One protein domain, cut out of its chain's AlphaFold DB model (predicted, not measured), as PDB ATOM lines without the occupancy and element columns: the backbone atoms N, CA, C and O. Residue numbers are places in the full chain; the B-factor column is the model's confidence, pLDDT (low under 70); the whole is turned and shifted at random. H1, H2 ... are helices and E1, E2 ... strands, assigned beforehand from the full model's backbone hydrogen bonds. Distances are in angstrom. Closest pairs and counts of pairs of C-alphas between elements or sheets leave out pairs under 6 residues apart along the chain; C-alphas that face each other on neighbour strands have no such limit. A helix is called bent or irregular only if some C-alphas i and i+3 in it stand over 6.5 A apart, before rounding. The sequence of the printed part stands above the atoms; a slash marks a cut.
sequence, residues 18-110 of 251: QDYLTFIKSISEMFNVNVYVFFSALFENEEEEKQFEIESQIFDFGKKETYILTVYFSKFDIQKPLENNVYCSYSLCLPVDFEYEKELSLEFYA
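AT A GLANCE: This is residues 18 to 110 of the 251 residues of an uncharacterized protein of Bacteroidales bacterium (UniProt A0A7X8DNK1). What shape do these atoms make? One strongly twisted sheet of five strands forms a wall, and the helix H1 packs slantwise on one face of it, in two layers, a helix on one face of a sheet. The short helix H3 only grazes the sheet, and the short helix H2, in the stretch between E1 and E2, is not on it. What makes up the domain? The printed part has 93 residues, with three named helices and five named strands in the order H1 E1 H2 E2 E3 H3 E4 E5, class mixed, helices and strands; the sheet runs E2 E1 E3 E4 E5 and is mixed. How large is it? It is compact, with a radius of gyration of the C-alphas of 14.0 A and spans of 36 by 30 by 23 A.

HOW THE PARTS SIT: How does the first helix stand to the sheet? H1, residues 20 to 31, has a height over the sheet of 8.2 A and lies over E1, residues 34 to 41, and E3, residues 66 to 74; on the local plane its line and that of E1 stand at 42 degrees. Its closest C-alphas to E1 are those of Ser 28 and Asn 34, 5.8 A apart. How are the strands joined? E1 and E3 are parallel at 25 degrees, with N 38 and O 69 at 2.9 A; E2, residues 55 to 59, is antiparallel to E1 at 159 degrees, with N 37 and O 57 at 2.8 A. E4, residues 86 to 94, is antiparallel to E3 at 154 degrees, with N 70 and O 91 at 2.8 A, and forms a hairpin with E5, residues 104 to 109, with N 92 and O 106 at 2.8 A. What of the short helices? H2, residues 46 to 49, is apart from H1, and H3, residues 81 to 84, only grazes the sheet with residues 81 to 82; the closest C-alphas of E1 and H3 are those of Phe 39 and Pro 81, 7.6 A apart. In H1 every O i to N i+4 pair is within hydrogen-bond range, while H2 and H3 are too short for such a pair.

IN THESE COORDINATES: Where do the elements begin and end? H1 starts at C-alpha 20, (105.605, 121.474, 175.476), and is 16.2 A long; E5 is 16.5 A long and ends at C-alpha 109, (97.953, 113.927, 181.934). How long are the other strands? E1 measures 22.7 A, E2 13.5 A, E3 25.9 A and E4 24.6 A. Is any helix irregular? H3 is, only just: C-alphas 81 and 84 are 6.8 A apart.

THE WHOLE: How far does it reach? The two C-alphas farthest apart are those of Asp 77 and Glu 99, 42.4 A. Is it continuous? The printed part has no cut and no long link. Where is confidence low? Residues 43 to 53, 75 to 85 and 97 to 103 are under 70, and the mean pLDDT of the printed part is 81.9.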
ATOM      1  N   GLN A  18     106.458 119.299 181.085       82.69
ATOM      2  CA  GLN A  18     105.758 120.579 181.170       82.69
ATOM      3  C   GLN A  18     106.268 121.564 180.106       82.69
ATOM      4  O   GLN A  18     105.528 122.436 179.667       82.69
ATOM      5  N   ASP A  19     107.515 121.414 179.644       87.38
ATOM      6  CA  ASP A  19     107.975 122.075 178.423       87.38
ATOM      7  C   ASP A  19     107.360 121.366 177.208       87.38
ATOM      8  O   ASP A  19     107.788 120.264 176.832       87.38
ATOM      9  N   TYR A  20     106.355 122.005 176.610       89.44
ATOM     10  CA  TYR A  20     105.605 121.474 175.476       89.44
ATOM     11  C   TYR A  20     106.491 121.228 174.247       89.44
ATOM     12  O   TYR A  20     106.234 120.288 173.498       89.44
ATOM     13  N   LEU A  21     107.576 121.991 174.051       91.88
ATOM     14  CA  LEU A  21     108.501 121.763 172.936       91.88
ATOM     15  C   LEU A  21     109.260 120.449 173.104       91.88
ATOM     16  O   LEU A  21     109.461 119.718 172.132       91.88
ATOM     17  N   THR A  22     109.681 120.142 174.330       92.94
ATOM     18  CA  THR A  22     110.291 118.849 174.653       92.94
ATOM     19  C   THR A  22     109.279 117.720 174.466       92.94
ATOM     20  O   THR A  22     109.616 116.708 173.859       92.94
ATOM     21  N   PHE A  23     108.024 117.912 174.885       93.31
ATOM     22  CA  PHE A  23     106.970 116.919 174.663       93.31
ATOM     23  C   PHE A  23     106.705 116.664 173.165       93.31
ATOM     24  O   PHE A  23     106.699 115.514 172.733       93.31
ATOM     25  N   ILE A  24     106.580 117.720 172.352       95.12
ATOM     26  CA  ILE A  24     106.397 117.630 170.891       95.12
ATOM     27  C   ILE A  24     107.533 116.845 170.234       95.12
ATOM     28  O   ILE A  24     107.277 116.002 169.375       95.12
ATOM     29  N   LYS A  25     108.786 117.101 170.634       95.75
ATOM     30  CA  LYS A  25     109.942 116.348 170.127       95.75
ATOM     31  C   LYS A  25     109.832 114.868 170.473       95.75
ATOM     32  O   LYS A  25     109.975 114.042 169.577       95.75
ATOM     33  N   SER A  26     109.497 114.539 171.721       95.38
ATOM     34  CA  SER A  26     109.286 113.150 172.142       95.38
ATOM     35  C   SER A  26     108.198 112.465 171.308       95.38
ATOM     36  O   SER A  26     108.408 111.354 170.830       95.38
ATOM     37  N   ILE A  27     107.060 113.129 171.065       96.25
ATOM     38  CA  ILE A  27     105.986 112.604 170.203       96.25
ATOM     39  C   ILE A  27     106.477 112.384 168.769       96.25
ATOM     40  O   ILE A  27     106.272 111.307 168.210       96.25
ATOM     41  N   SER A  28     107.159 113.372 168.186       96.62
ATOM     42  CA  SER A  28     107.718 113.265 166.835       96.62
ATOM     43  C   SER A  28     108.672 112.077 166.701       96.62
ATOM     44  O   SER A  28     108.615 111.355 165.705       96.62
ATOM     45  N   GLU A  29     109.518 111.840 167.702       95.38
ATOM     46  CA  GLU A  29     110.469 110.729 167.720       95.38
ATOM     47  C   GLU A  29     109.775 109.373 167.901       95.38
ATOM     48  O   GLU A  29     110.049 108.452 167.132       95.38
ATOM     49  N   MET A  30     108.846 109.255 168.858       94.19
ATOM     50  CA  MET A  30     108.129 108.003 169.147       94.19
ATOM     51  C   MET A  30     107.228 107.555 167.992       94.19
ATOM     52  O   MET A  30     107.166 106.367 167.676       94.19
ATOM     53  N   PHE A  31     106.530 108.495 167.349       93.56
ATOM     54  CA  PHE A  31     105.595 108.190 166.263       93.56
ATOM     55  C   PHE A  31     106.207 108.360 164.871       93.56
ATOM     56  O   PHE A  31     105.607 107.919 163.895       93.56
ATOM     57  N   ASN A  32     107.413 108.930 164.770       95.19
ATOM     58  CA  ASN A  32     108.093 109.246 163.513       95.19
ATOM     59  C   ASN A  32     107.277 110.190 162.600       95.19
ATOM     60  O   ASN A  32     107.167 109.971 161.393       95.19
ATOM     61  N   VAL A  33     106.734 111.266 163.181       95.81
ATOM     62  CA  VAL A  33     105.811 112.212 162.519       95.81
ATOM     63  C   VAL A  33     106.215 113.672 162.712       95.81
ATOM     64  O   VAL A  33     106.934 114.016 163.648       95.81
ATOM     65  N   ASN A  34     105.735 114.552 161.838       97.62
ATOM     66  CA  ASN A  34     105.630 115.977 162.127       97.62
ATOM     67  C   ASN A  34     104.447 116.205 163.075       97.62
ATOM     68  O   ASN A  34     103.564 115.352 163.191       97.62
ATOM     69  N   VAL A  35     104.389 117.368 163.719       97.25
ATOM     70  CA  VAL A  35     103.316 117.662 164.678       97.25
ATOM     71  C   VAL A  35     102.680 119.005 164.348       97.25
ATOM     72  O   VAL A  35     103.363 120.028 164.306       97.25
ATOM     73  N   TYR A  36     101.371 119.004 164.106       96.19
ATOM     74  CA  TYR A  36     100.567 120.216 164.018       96.19
ATOM     75  C   TYR A  36      99.875 120.451 165.357       96.19
ATOM     76  O   TYR A  36      99.101 119.618 165.817       96.19
ATOM     77  N   VAL A  37     100.213 121.559 166.005       93.81
ATOM     78  CA  VAL A  37      99.851 121.830 167.394       93.81
ATOM     79  C   VAL A  37      98.748 122.870 167.459       93.81
ATOM     80  O   VAL A  37      98.870 123.912 166.817       93.81
ATOM     81  N   PHE A  38      97.728 122.609 168.272       91.25
ATOM     82  CA  PHE A  38      96.702 123.571 168.675       91.25
ATOM     83  C   PHE A  38      96.826 123.860 170.167       91.25
ATOM     84  O   PHE A  38      96.997 122.939 170.963       91.25
ATOM     85  N   PHE A  39      96.709 125.123 170.561       86.88
ATOM     86  CA  PHE A  39      96.757 125.524 171.963       86.88
ATOM     87  C   PHE A  39      95.349 125.845 172.457       86.88
ATOM     88  O   PHE A  39      94.681 126.721 171.911       86.88
ATOM     89  N   SER A  40      94.911 125.139 173.500       85.38
ATOM     90  CA  SER A  40      93.583 125.300 174.093       85.38
ATOM     91  C   SER A  40      93.691 125.571 175.592       85.38
ATOM     92  O   SER A  40      94.323 124.817 176.331       85.38
ATOM     93  N   ALA A  41      93.095 126.662 176.066       80.25
ATOM     94  CA  ALA A  41      93.050 126.941 177.496       80.25
ATOM     95  C   ALA A  41      91.949 126.106 178.171       80.25
ATOM     96  O   ALA A  41      90.867 125.920 177.615       80.25
ATOM     97  N   LEU A  42      92.203 125.637 179.393       75.69
ATOM     98  CA  LEU A  42      91.176 125.023 180.235       75.69
ATOM     99  C   LEU A  42      90.321 126.133 180.860       75.69
ATOM    100  O   LEU A  42      90.790 126.864 181.738       75.69
ATOM    101  N   PHE A  43      89.081 126.277 180.393       67.50
ATOM    102  CA  PHE A  43      88.122 127.247 180.922       67.50
ATOM    103  C   PHE A  43      87.128 126.580 181.874       67.50
ATOM    104  O   PHE A  43      86.646 125.482 181.620       67.50
ATOM    105  N   GLU A  44      86.776 127.272 182.959       61.84
ATOM    106  CA  GLU A  44      85.726 126.817 183.883       61.84
ATOM    107  C   GLU A  44      84.305 127.097 183.347       61.84
ATOM    108  O   GLU A  44      83.327 126.608 183.910       61.84
ATOM    109  N   ASN A  45      84.160 127.888 182.271       65.62
ATOM    110  CA  ASN A  45      82.870 128.192 181.649       65.62
ATOM    111  C   ASN A  45      82.956 128.319 180.111       65.62
ATOM    112  O   ASN A  45      83.949 128.795 179.562       65.62
ATOM    113  N   GLU A  46      81.870 127.942 179.425       64.62
ATOM    114  CA  GLU A  46      81.754 127.956 177.953       64.62
ATOM    115  C   GLU A  46      81.783 129.370 177.328       64.62
ATOM    116  O   GLU A  46      81.979 129.519 176.120       64.62
ATOM    117  N   GLU A  47      81.504 130.429 178.097       69.12
ATOM    118  CA  GLU A  47      81.504 131.802 177.567       69.12
ATOM    119  C   GLU A  47      82.922 132.340 177.371       69.12
ATOM    120  O   GLU A  47      83.172 133.039 176.387       69.12
ATOM    121  N   GLU A  48      83.848 131.992 178.266       65.44
ATOM    122  CA  GLU A  48      85.274 132.285 178.111       65.44
ATOM    123  C   GLU A  48      85.885 131.491 176.953       65.44
ATOM    124  O   GLU A  48      86.676 132.043 176.189       65.44
ATOM    125  N   GLU A  49      85.454 130.241 176.767       65.25
ATOM    126  CA  GLU A  49      85.888 129.382 175.662       65.25
ATOM    127  C   GLU A  49      85.546 129.986 174.290       65.25
ATOM    128  O   GLU A  49      86.397 130.063 173.406       65.25
ATOM    129  N   LYS A  50      84.325 130.517 174.122       67.00
ATOM    130  CA  LYS A  50      83.861 131.119 172.854       67.00
ATOM    131  C   LYS A  50      84.614 132.384 172.438       67.00
ATOM    132  O   LYS A  50      84.484 132.812 171.292       67.00
ATOM    133  N   GLN A  51      85.334 133.021 173.358       65.62
ATOM    134  CA  GLN A  51      86.047 134.276 173.109       65.62
ATOM    135  C   GLN A  51      87.514 134.064 172.730       65.62
ATOM    136  O   GLN A  51      88.193 135.031 172.387       65.62
ATOM    137  N   PHE A  52      88.007 132.828 172.801       67.50
ATOM    138  CA  PHE A  52      89.409 132.519 172.576       67.50
ATOM    139  C   PHE A  52      89.645 132.024 171.146       67.50
ATOM    140  O   PHE A  52      88.987 131.101 170.668       67.50
ATOM    141  N   GLU A  53      90.600 132.643 170.452       67.56
ATOM    142  CA  GLU A  53      91.058 132.175 169.145       67.56
ATOM    143  C   GLU A  53      92.121 131.092 169.350       67.56
ATOM    144  O   GLU A  53      93.106 131.306 170.054       67.56
ATOM    145  N   ILE A  54      91.913 129.916 168.757       71.62
ATOM    146  CA  ILE A  54      92.844 128.792 168.878       71.62
ATOM    147  C   ILE A  54      94.117 129.128 168.099       71.62
ATOM    148  O   ILE A  54      94.124 129.143 166.865       71.62
ATOM    149  N   GLU A  55      95.213 129.361 168.815       81.38
ATOM    150  CA  GLU A  55      96.527 129.466 168.194       81.38
ATOM    151  C   GLU A  55      97.000 128.091 167.716       81.38
ATOM    152  O   GLU A  55      96.767 127.065 168.364       81.38
ATOM    153  N   SER A  56      97.683 128.063 166.572       88.44
ATOM    154  CA  SER A  56      98.229 126.825 166.028       88.44
ATOM    155  C   SER A  56      99.590 127.015 165.374       88.44
ATOM    156  O   SER A  56      99.902 128.077 164.831       88.44
ATOM    157  N   GLN A  57     100.408 125.967 165.416       92.00
ATOM    158  CA  GLN A  57     101.750 125.968 164.849       92.00
ATOM    159  C   GLN A  57     102.117 124.585 164.318       92.00
ATOM    160  O   GLN A  57     101.873 123.570 164.963       92.00
ATOM    161  N   ILE A  58     102.764 124.543 163.152       95.25
ATOM    162  CA  ILE A  58     103.362 123.316 162.624       95.25
ATOM    163  C   ILE A  58     104.837 123.209 163.030       95.25
ATOM    164  O   ILE A  58     105.613 124.153 162.875       95.25
ATOM    165  N   PHE A  59     105.214 122.033 163.524       95.94
ATOM    166  CA  PHE A  59     106.586 121.643 163.818       95.94
ATOM    167  C   PHE A  59     107.026 120.597 162.790       95.94
ATOM    168  O   PHE A  59     106.636 119.429 162.858       95.94
ATOM    169  N   ASP A  60     107.806 121.047 161.807       96.19
ATOM    170  CA  ASP A  60     108.330 120.214 160.724       96.19
ATOM    171  C   ASP A  60     109.658 119.559 161.140       96.19
ATOM    172  O   ASP A  60     110.661 120.235 161.381       96.19
ATOM    173  N   PHE A  61     109.646 118.229 161.216       96.62
ATOM    174  CA  PHE A  61     110.788 117.379 161.552       96.62
ATOM    175  C   PHE A  61     111.277 116.567 160.337       96.62
ATOM    176  O   PHE A  61     112.015 115.588 160.494       96.62
ATOM    177  N   GLY A  62     110.862 116.937 159.119       96.38
ATOM    178  CA  GLY A  62     111.212 116.246 157.877       96.38
ATOM    179  C   GLY A  62     110.572 114.863 157.739       96.38
ATOM    180  O   GLY A  62     111.110 114.003 157.038       96.38
ATOM    181  N   LYS A  63     109.462 114.611 158.442       96.12
ATOM    182  CA  LYS A  63     108.740 113.333 158.407       96.12
ATOM    183  C   LYS A  63     107.659 113.346 157.332       96.12
ATOM    184  O   LYS A  63     107.259 114.398 156.838       96.12
ATOM    185  N   LYS A  64     107.199 112.156 156.940       94.88
ATOM    186  CA  LYS A  64     106.200 112.002 155.872       94.88
ATOM    187  C   LYS A  64     104.791 112.375 156.333       94.88
ATOM    188  O   LYS A  64     104.021 112.931 155.557       94.88
ATOM    189  N   GLU A  65     104.460 112.025 157.567       93.94
ATOM    190  CA  GLU A  65     103.126 112.181 158.140       93.94
ATOM    191  C   GLU A  65     103.118 113.297 159.176       93.94
ATOM    192  O   GLU A  65     104.160 113.630 159.742       93.94
ATOM    193  N   THR A  66     101.939 113.864 159.421       95.12
ATOM    194  CA  THR A  66     101.727 114.915 160.416       95.12
ATOM    195  C   THR A  66     100.561 114.515 161.298       95.12
ATOM    196  O   THR A  66      99.469 114.282 160.781       95.12
ATOM    197  N   TYR A  67     100.784 114.445 162.608       94.75
ATOM    198  CA  TYR A  67      99.716 114.209 163.582       94.75
ATOM    199  C   TYR A  67      99.292 115.519 164.238       94.75
ATOM    200  O   TYR A  67     100.053 116.490 164.259       94.75
ATOM    201  N   ILE A  68      98.063 115.541 164.752       94.69
ATOM    202  CA  ILE A  68      97.490 116.703 165.428       94.69
ATOM    203  C   ILE A  68      97.667 116.532 166.934       94.69
ATOM    204  O   ILE A  68      97.292 115.499 167.481       94.69
ATOM    205  N   LEU A  69      98.230 117.543 167.594       94.88
ATOM    206  CA  LEU A  69      98.416 117.580 169.040       94.88
ATOM    207  C   LEU A  69      97.715 118.807 169.624       94.88
ATOM    208  O   LEU A  69      98.096 119.938 169.333       94.88
ATOM    209  N   THR A  70      96.742 118.597 170.496       92.75
ATOM    210  CA  THR A  70      96.167 119.664 171.315       92.75
ATOM    211  C   THR A  70      96.955 119.784 172.613       92.75
ATOM    212  O   THR A  70      97.168 118.798 173.319       92.75
ATOM    213  N   VAL A  71      97.403 120.994 172.927       90.88
ATOM    214  CA  VAL A  71      98.104 121.350 174.160       90.88
ATOM    215  C   VAL A  71      97.124 122.095 175.056       90.88
ATOM    216  O   VAL A  71      96.709 123.209 174.726       90.88
ATOM    217  N   TYR A  72      96.781 121.497 176.193       87.25
ATOM    218  CA  TYR A  72      95.904 122.107 177.184       87.25
ATOM    219  C   TYR A  72      96.719 122.841 178.243       87.25
ATOM    220  O   TYR A  72      97.690 122.297 178.775       87.25
ATOM    221  N   PHE A  73      96.324 124.063 178.588       83.56
ATOM    222  CA  PHE A  73      97.033 124.870 179.584       83.56
ATOM    223  C   PHE A  73      96.093 125.594 180.550       83.56
ATOM    224  O   PHE A  73      94.975 125.976 180.202       83.56
ATOM    225  N   SER A  74      96.569 125.799 181.780       74.31
ATOM    226  CA  SER A  74      95.915 126.635 182.784       74.31
ATOM    227  C   SER A  74      96.334 128.093 182.586       74.31
ATOM    228  O   SER A  74      97.512 128.412 182.423       74.31
ATOM    229  N   LYS A  75      95.347 128.985 182.567       66.75
ATOM    230  CA  LYS A  75      95.466 130.399 182.200       66.75
ATOM    231  C   LYS A  75      96.337 131.204 183.177       66.75
ATOM    232  O   LYS A  75      95.842 131.632 184.215       66.75
ATOM    233  N   PHE A  76      97.572 131.531 182.795       60.59
ATOM    234  CA  PHE A  76      98.336 132.645 183.374       60.59
ATOM    235  C   PHE A  76      99.060 133.408 182.242       60.59
ATOM    236  O   PHE A  76     100.172 133.086 181.841       60.59
ATOM    237  N   ASP A  77      98.372 134.451 181.757       58.75
ATOM    238  CA  ASP A  77      98.618 135.286 180.562       58.75
ATOM    239  C   ASP A  77      98.156 134.695 179.208       58.75
ATOM    240  O   ASP A  77      98.929 134.167 178.407       58.75
ATOM    241  N   ILE A  78      96.853 134.868 178.933       59.03
ATOM    242  CA  ILE A  78      96.171 134.536 177.664       59.03
ATOM    243  C   ILE A  78      96.780 135.222 176.445       59.03
ATOM    244  O   ILE A  78      96.669 134.699 175.345       59.03
ATOM    245  N   GLN A  79      97.381 136.402 176.611       61.25
ATOM    246  CA  GLN A  79      97.913 137.160 175.477       61.25
ATOM    247  C   GLN A  79      99.284 136.639 175.034       61.25
ATOM    248  O   GLN A  79      99.819 137.095 174.026       61.25
ATOM    249  N   LYS A  80      99.868 135.713 175.806       63.53
ATOM    250  CA  LYS A  80     101.183 135.120 175.573       63.53
ATOM    251  C   LYS A  80     101.165 133.619 175.894       63.53
ATOM    252  O   LYS A  80     101.885 133.196 176.808       63.53
ATOM    253  N   PRO A  81     100.381 132.804 175.154       60.12
ATOM    254  CA  PRO A  81     100.213 131.371 175.414       60.12
ATOM    255  C   PRO A  81     101.551 130.639 175.594       60.12
ATOM    256  O   PRO A  81     101.667 129.781 176.460       60.12
ATOM    257  N   LEU A  82     102.588 131.069 174.870       65.69
ATOM    258  CA  LEU A  82     103.888 130.402 174.802       65.69
ATOM    259  C   LEU A  82     104.870 130.721 175.946       65.69
ATOM    260  O   LEU A  82     105.723 129.885 176.238       65.69
ATOM    261  N   GLU A  83     104.801 131.904 176.570       61.31
ATOM    262  CA  GLU A  83     105.898 132.410 177.424       61.31
ATOM    263  C   GLU A  83     105.678 132.198 178.931       61.31
ATOM    264  O   GLU A  83     106.655 132.004 179.651       61.31
ATOM    265  N   ASN A  84     104.428 132.228 179.416       64.38
ATOM    266  CA  ASN A  84     104.129 132.294 180.858       64.38
ATOM    267  C   ASN A  84     103.077 131.283 181.357       64.38
ATOM    268  O   ASN A  84     102.712 131.323 182.532       64.38
ATOM    269  N   ASN A  85     102.590 130.384 180.497       68.62
ATOM    270  CA  ASN A  85     101.511 129.469 180.868       68.62
ATOM    271  C   ASN A  85     102.010 128.155 181.467       68.62
ATOM    272  O   ASN A  85     103.117 127.680 181.215       68.62
ATOM    273  N   VAL A  86     101.127 127.558 182.261       74.62
ATOM    274  CA  VAL A  86     101.312 126.249 182.876       74.62
ATOM    275  C   VAL A  86     100.583 125.222 182.007       74.62
ATOM    276  O   VAL A  86      99.355 125.173 182.002       74.62
ATOM    277  N   TYR A  87     101.332 124.423 181.248       78.69
ATOM    278  CA  TYR A  87     100.790 123.349 180.408       78.69
ATOM    279  C   TYR A  87     100.381 122.149 181.263       78.69
ATOM    280  O   TYR A  87     101.163 121.697 182.096       78.69
ATOM    281  N   CYS A  88      99.163 121.649 181.068       80.81
ATOM    282  CA  CYS A  88      98.503 120.698 181.963       80.81
ATOM    283  C   CYS A  88      98.401 119.296 181.357       80.81
ATOM    284  O   CYS A  88      98.776 118.316 181.998       80.81
ATOM    285  N   SER A  89      97.938 119.190 180.117       89.62
ATOM    286  CA  SER A  89      97.752 117.909 179.437       89.62
ATOM    287  C   SER A  89      97.922 118.056 177.931       89.62
ATOM    288  O   SER A  89      97.962 119.163 177.387       89.62
ATOM    289  N   TYR A  90      98.044 116.921 177.256       92.62
ATOM    290  CA  TYR A  90      98.193 116.847 175.809       92.62
ATOM    291  C   TYR A  90      97.216 115.819 175.247       92.62
ATOM    292  O   TYR A  90      97.071 114.759 175.842       92.62
ATOM    293  N   SER A  91      96.591 116.084 174.102       94.00
ATOM    294  CA  SER A  91      95.785 115.097 173.366       94.00
ATOM    295  C   SER A  91      96.326 114.952 171.950       94.00
ATOM    296  O   SER A  91      96.395 115.924 171.201       94.00
ATOM    297  N   LEU A  92      96.763 113.744 171.603       94.81
ATOM    298  CA  LEU A  92      97.269 113.394 170.283       94.81
ATOM    299  C   LEU A  92      96.171 112.680 169.493       94.81
ATOM    300  O   LEU A  92      95.776 111.570 169.851       94.81
ATOM    301  N   CYS A  93      95.737 113.278 168.387       92.38
ATOM    302  CA  CYS A  93      94.855 112.621 167.430       92.38
ATOM    303  C   CYS A  93      95.683 111.680 166.551       92.38
ATOM    304  O   CYS A  93      96.572 112.111 165.807       92.38
ATOM    305  N   LEU A  94      95.377 110.392 166.629       88.00
ATOM    306  CA  LEU A  94      95.987 109.341 165.832       88.00
ATOM    307  C   LEU A  94      95.099 109.035 164.611       88.00
ATOM    308  O   LEU A  94      93.868 109.046 164.725       88.00
ATOM    309  N   PRO A  95      95.699 108.754 163.438       78.38
ATOM    310  CA  PRO A  95      94.952 108.289 162.276       78.38
ATOM    311  C   PRO A  95      94.309 106.930 162.565       78.38
ATOM    312  O   PRO A  95      94.802 106.161 163.394       78.38
ATOM    313  N   VAL A  96      93.215 106.637 161.863       73.12
ATOM    314  CA  VAL A  96      92.410 105.444 162.117       73.12
ATOM    315  C   VAL A  96      92.232 104.600 160.868       73.12
ATOM    316  O   VAL A  96      91.862 105.115 159.817       73.12
ATOM    317  N   ASP A  97      92.430 103.290 161.018       65.75
ATOM    318  CA  ASP A  97      92.301 102.297 159.943       65.75
ATOM    319  C   ASP A  97      90.970 101.516 160.005       65.75
ATOM    320  O   ASP A  97      90.855 100.413 159.467       65.75
ATOM    321  N   PHE A  98      89.962 102.031 160.713       64.00
ATOM    322  CA  PHE A  98      88.664 101.374 160.890       64.00
ATOM    323  C   PHE A  98      87.603 101.998 159.980       64.00
ATOM    324  O   PHE A  98      87.523 103.215 159.845       64.00
ATOM    325  N   GLU A  99      86.748 101.157 159.389       56.25
ATOM    326  CA  GLU A  99      85.761 101.562 158.372       56.25
ATOM    327  C   GLU A  99      84.818 102.688 158.840       56.25
ATOM    328  O   GLU A  99      84.394 103.517 158.035       56.25
ATOM    329  N   TYR A 100      84.506 102.731 160.138       60.78
ATOM    330  CA  TYR A 100      83.522 103.654 160.713       60.78
ATOM    331  C   TYR A 100      84.114 104.692 161.669       60.78
ATOM    332  O   TYR A 100      83.363 105.485 162.242       60.78
ATOM    333  N   GLU A 101      85.432 104.713 161.838       63.53
ATOM    334  CA  GLU A 101      86.091 105.614 162.778       63.53
ATOM    335  C   GLU A 101      86.674 106.829 162.076       63.53
ATOM    336  O   GLU A 101      87.129 106.764 160.935       63.53
ATOM    337  N   LYS A 102      86.642 107.960 162.778       59.91
ATOM    338  CA  LYS A 102      87.168 109.226 162.262       59.91
ATOM    339  C   LYS A 102      88.492 109.613 162.908       59.91
ATOM    340  O   LYS A 102      89.330 110.179 162.216       59.91
ATOM    341  N   GLU A 103      88.675 109.306 164.190       66.00
ATOM    342  CA  GLU A 103      89.871 109.648 164.967       66.00
ATOM    343  C   GLU A 103      89.994 108.781 166.230       66.00
ATOM    344  O   GLU A 103      88.988 108.381 166.816       66.00
ATOM    345  N   LEU A 104      91.239 108.498 166.625       82.81
ATOM    346  CA  LEU A 104      91.623 107.923 167.914       82.81
ATOM    347  C   LEU A 104      92.322 109.018 168.728       82.81
ATOM    348  O   LEU A 104      93.116 109.770 168.164       82.81
ATOM    349  N   SER A 105      92.066 109.109 170.034       89.00
ATOM    350  CA  SER A 105      92.666 110.142 170.896       89.00
ATOM    351  C   SER A 105      93.548 109.500 171.958       89.00
ATOM    352  O   SER A 105      93.103 108.617 172.690       89.00
ATOM    353  N   LEU A 106      94.804 109.935 172.044       92.69
ATOM    354  CA  LEU A 106      95.722 109.571 173.118       92.69
ATOM    355  C   LEU A 106      95.991 110.796 173.990       92.69
ATOM    356  O   LEU A 106      96.715 111.713 173.597       92.69
ATOM    357  N   GLU A 107      95.402 110.797 175.176       92.44
ATOM    358  CA  GLU A 107      95.508 111.862 176.162       92.44
ATOM    359  C   GLU A 107      96.617 111.565 177.168       92.44
ATOM    360  O   GLU A 107      96.753 110.444 177.652       92.44
ATOM    361  N   PHE A 108      97.412 112.577 177.498       92.81
ATOM    362  CA  PHE A 108      98.531 112.510 178.427       92.81
ATOM    363  C   PHE A 108      98.333 113.542 179.534       92.81
ATOM    364  O   PHE A 108      98.371 114.749 179.281       92.81
ATOM    365  N   TYR A 109      98.175 113.073 180.770       89.94
ATOM    366  CA  TYR A 109      97.953 113.927 181.934       89.94
ATOM    367  C   TYR A 109      99.252 114.184 182.698       89.94
ATOM    368  O   TYR A 109     100.142 113.326 182.748       89.94
ATOM    369  N   ALA A 110      99.352 115.343 183.356       86.62
ATOM    370  CA  ALA A 110     100.500 115.714 184.189       86.62
ATOM    371  C   ALA A 110     100.850 114.677 185.271       86.62
ATOM    372  O   ALA A 110     102.013 114.576 185.668       86.62
TER     373      ALA A 110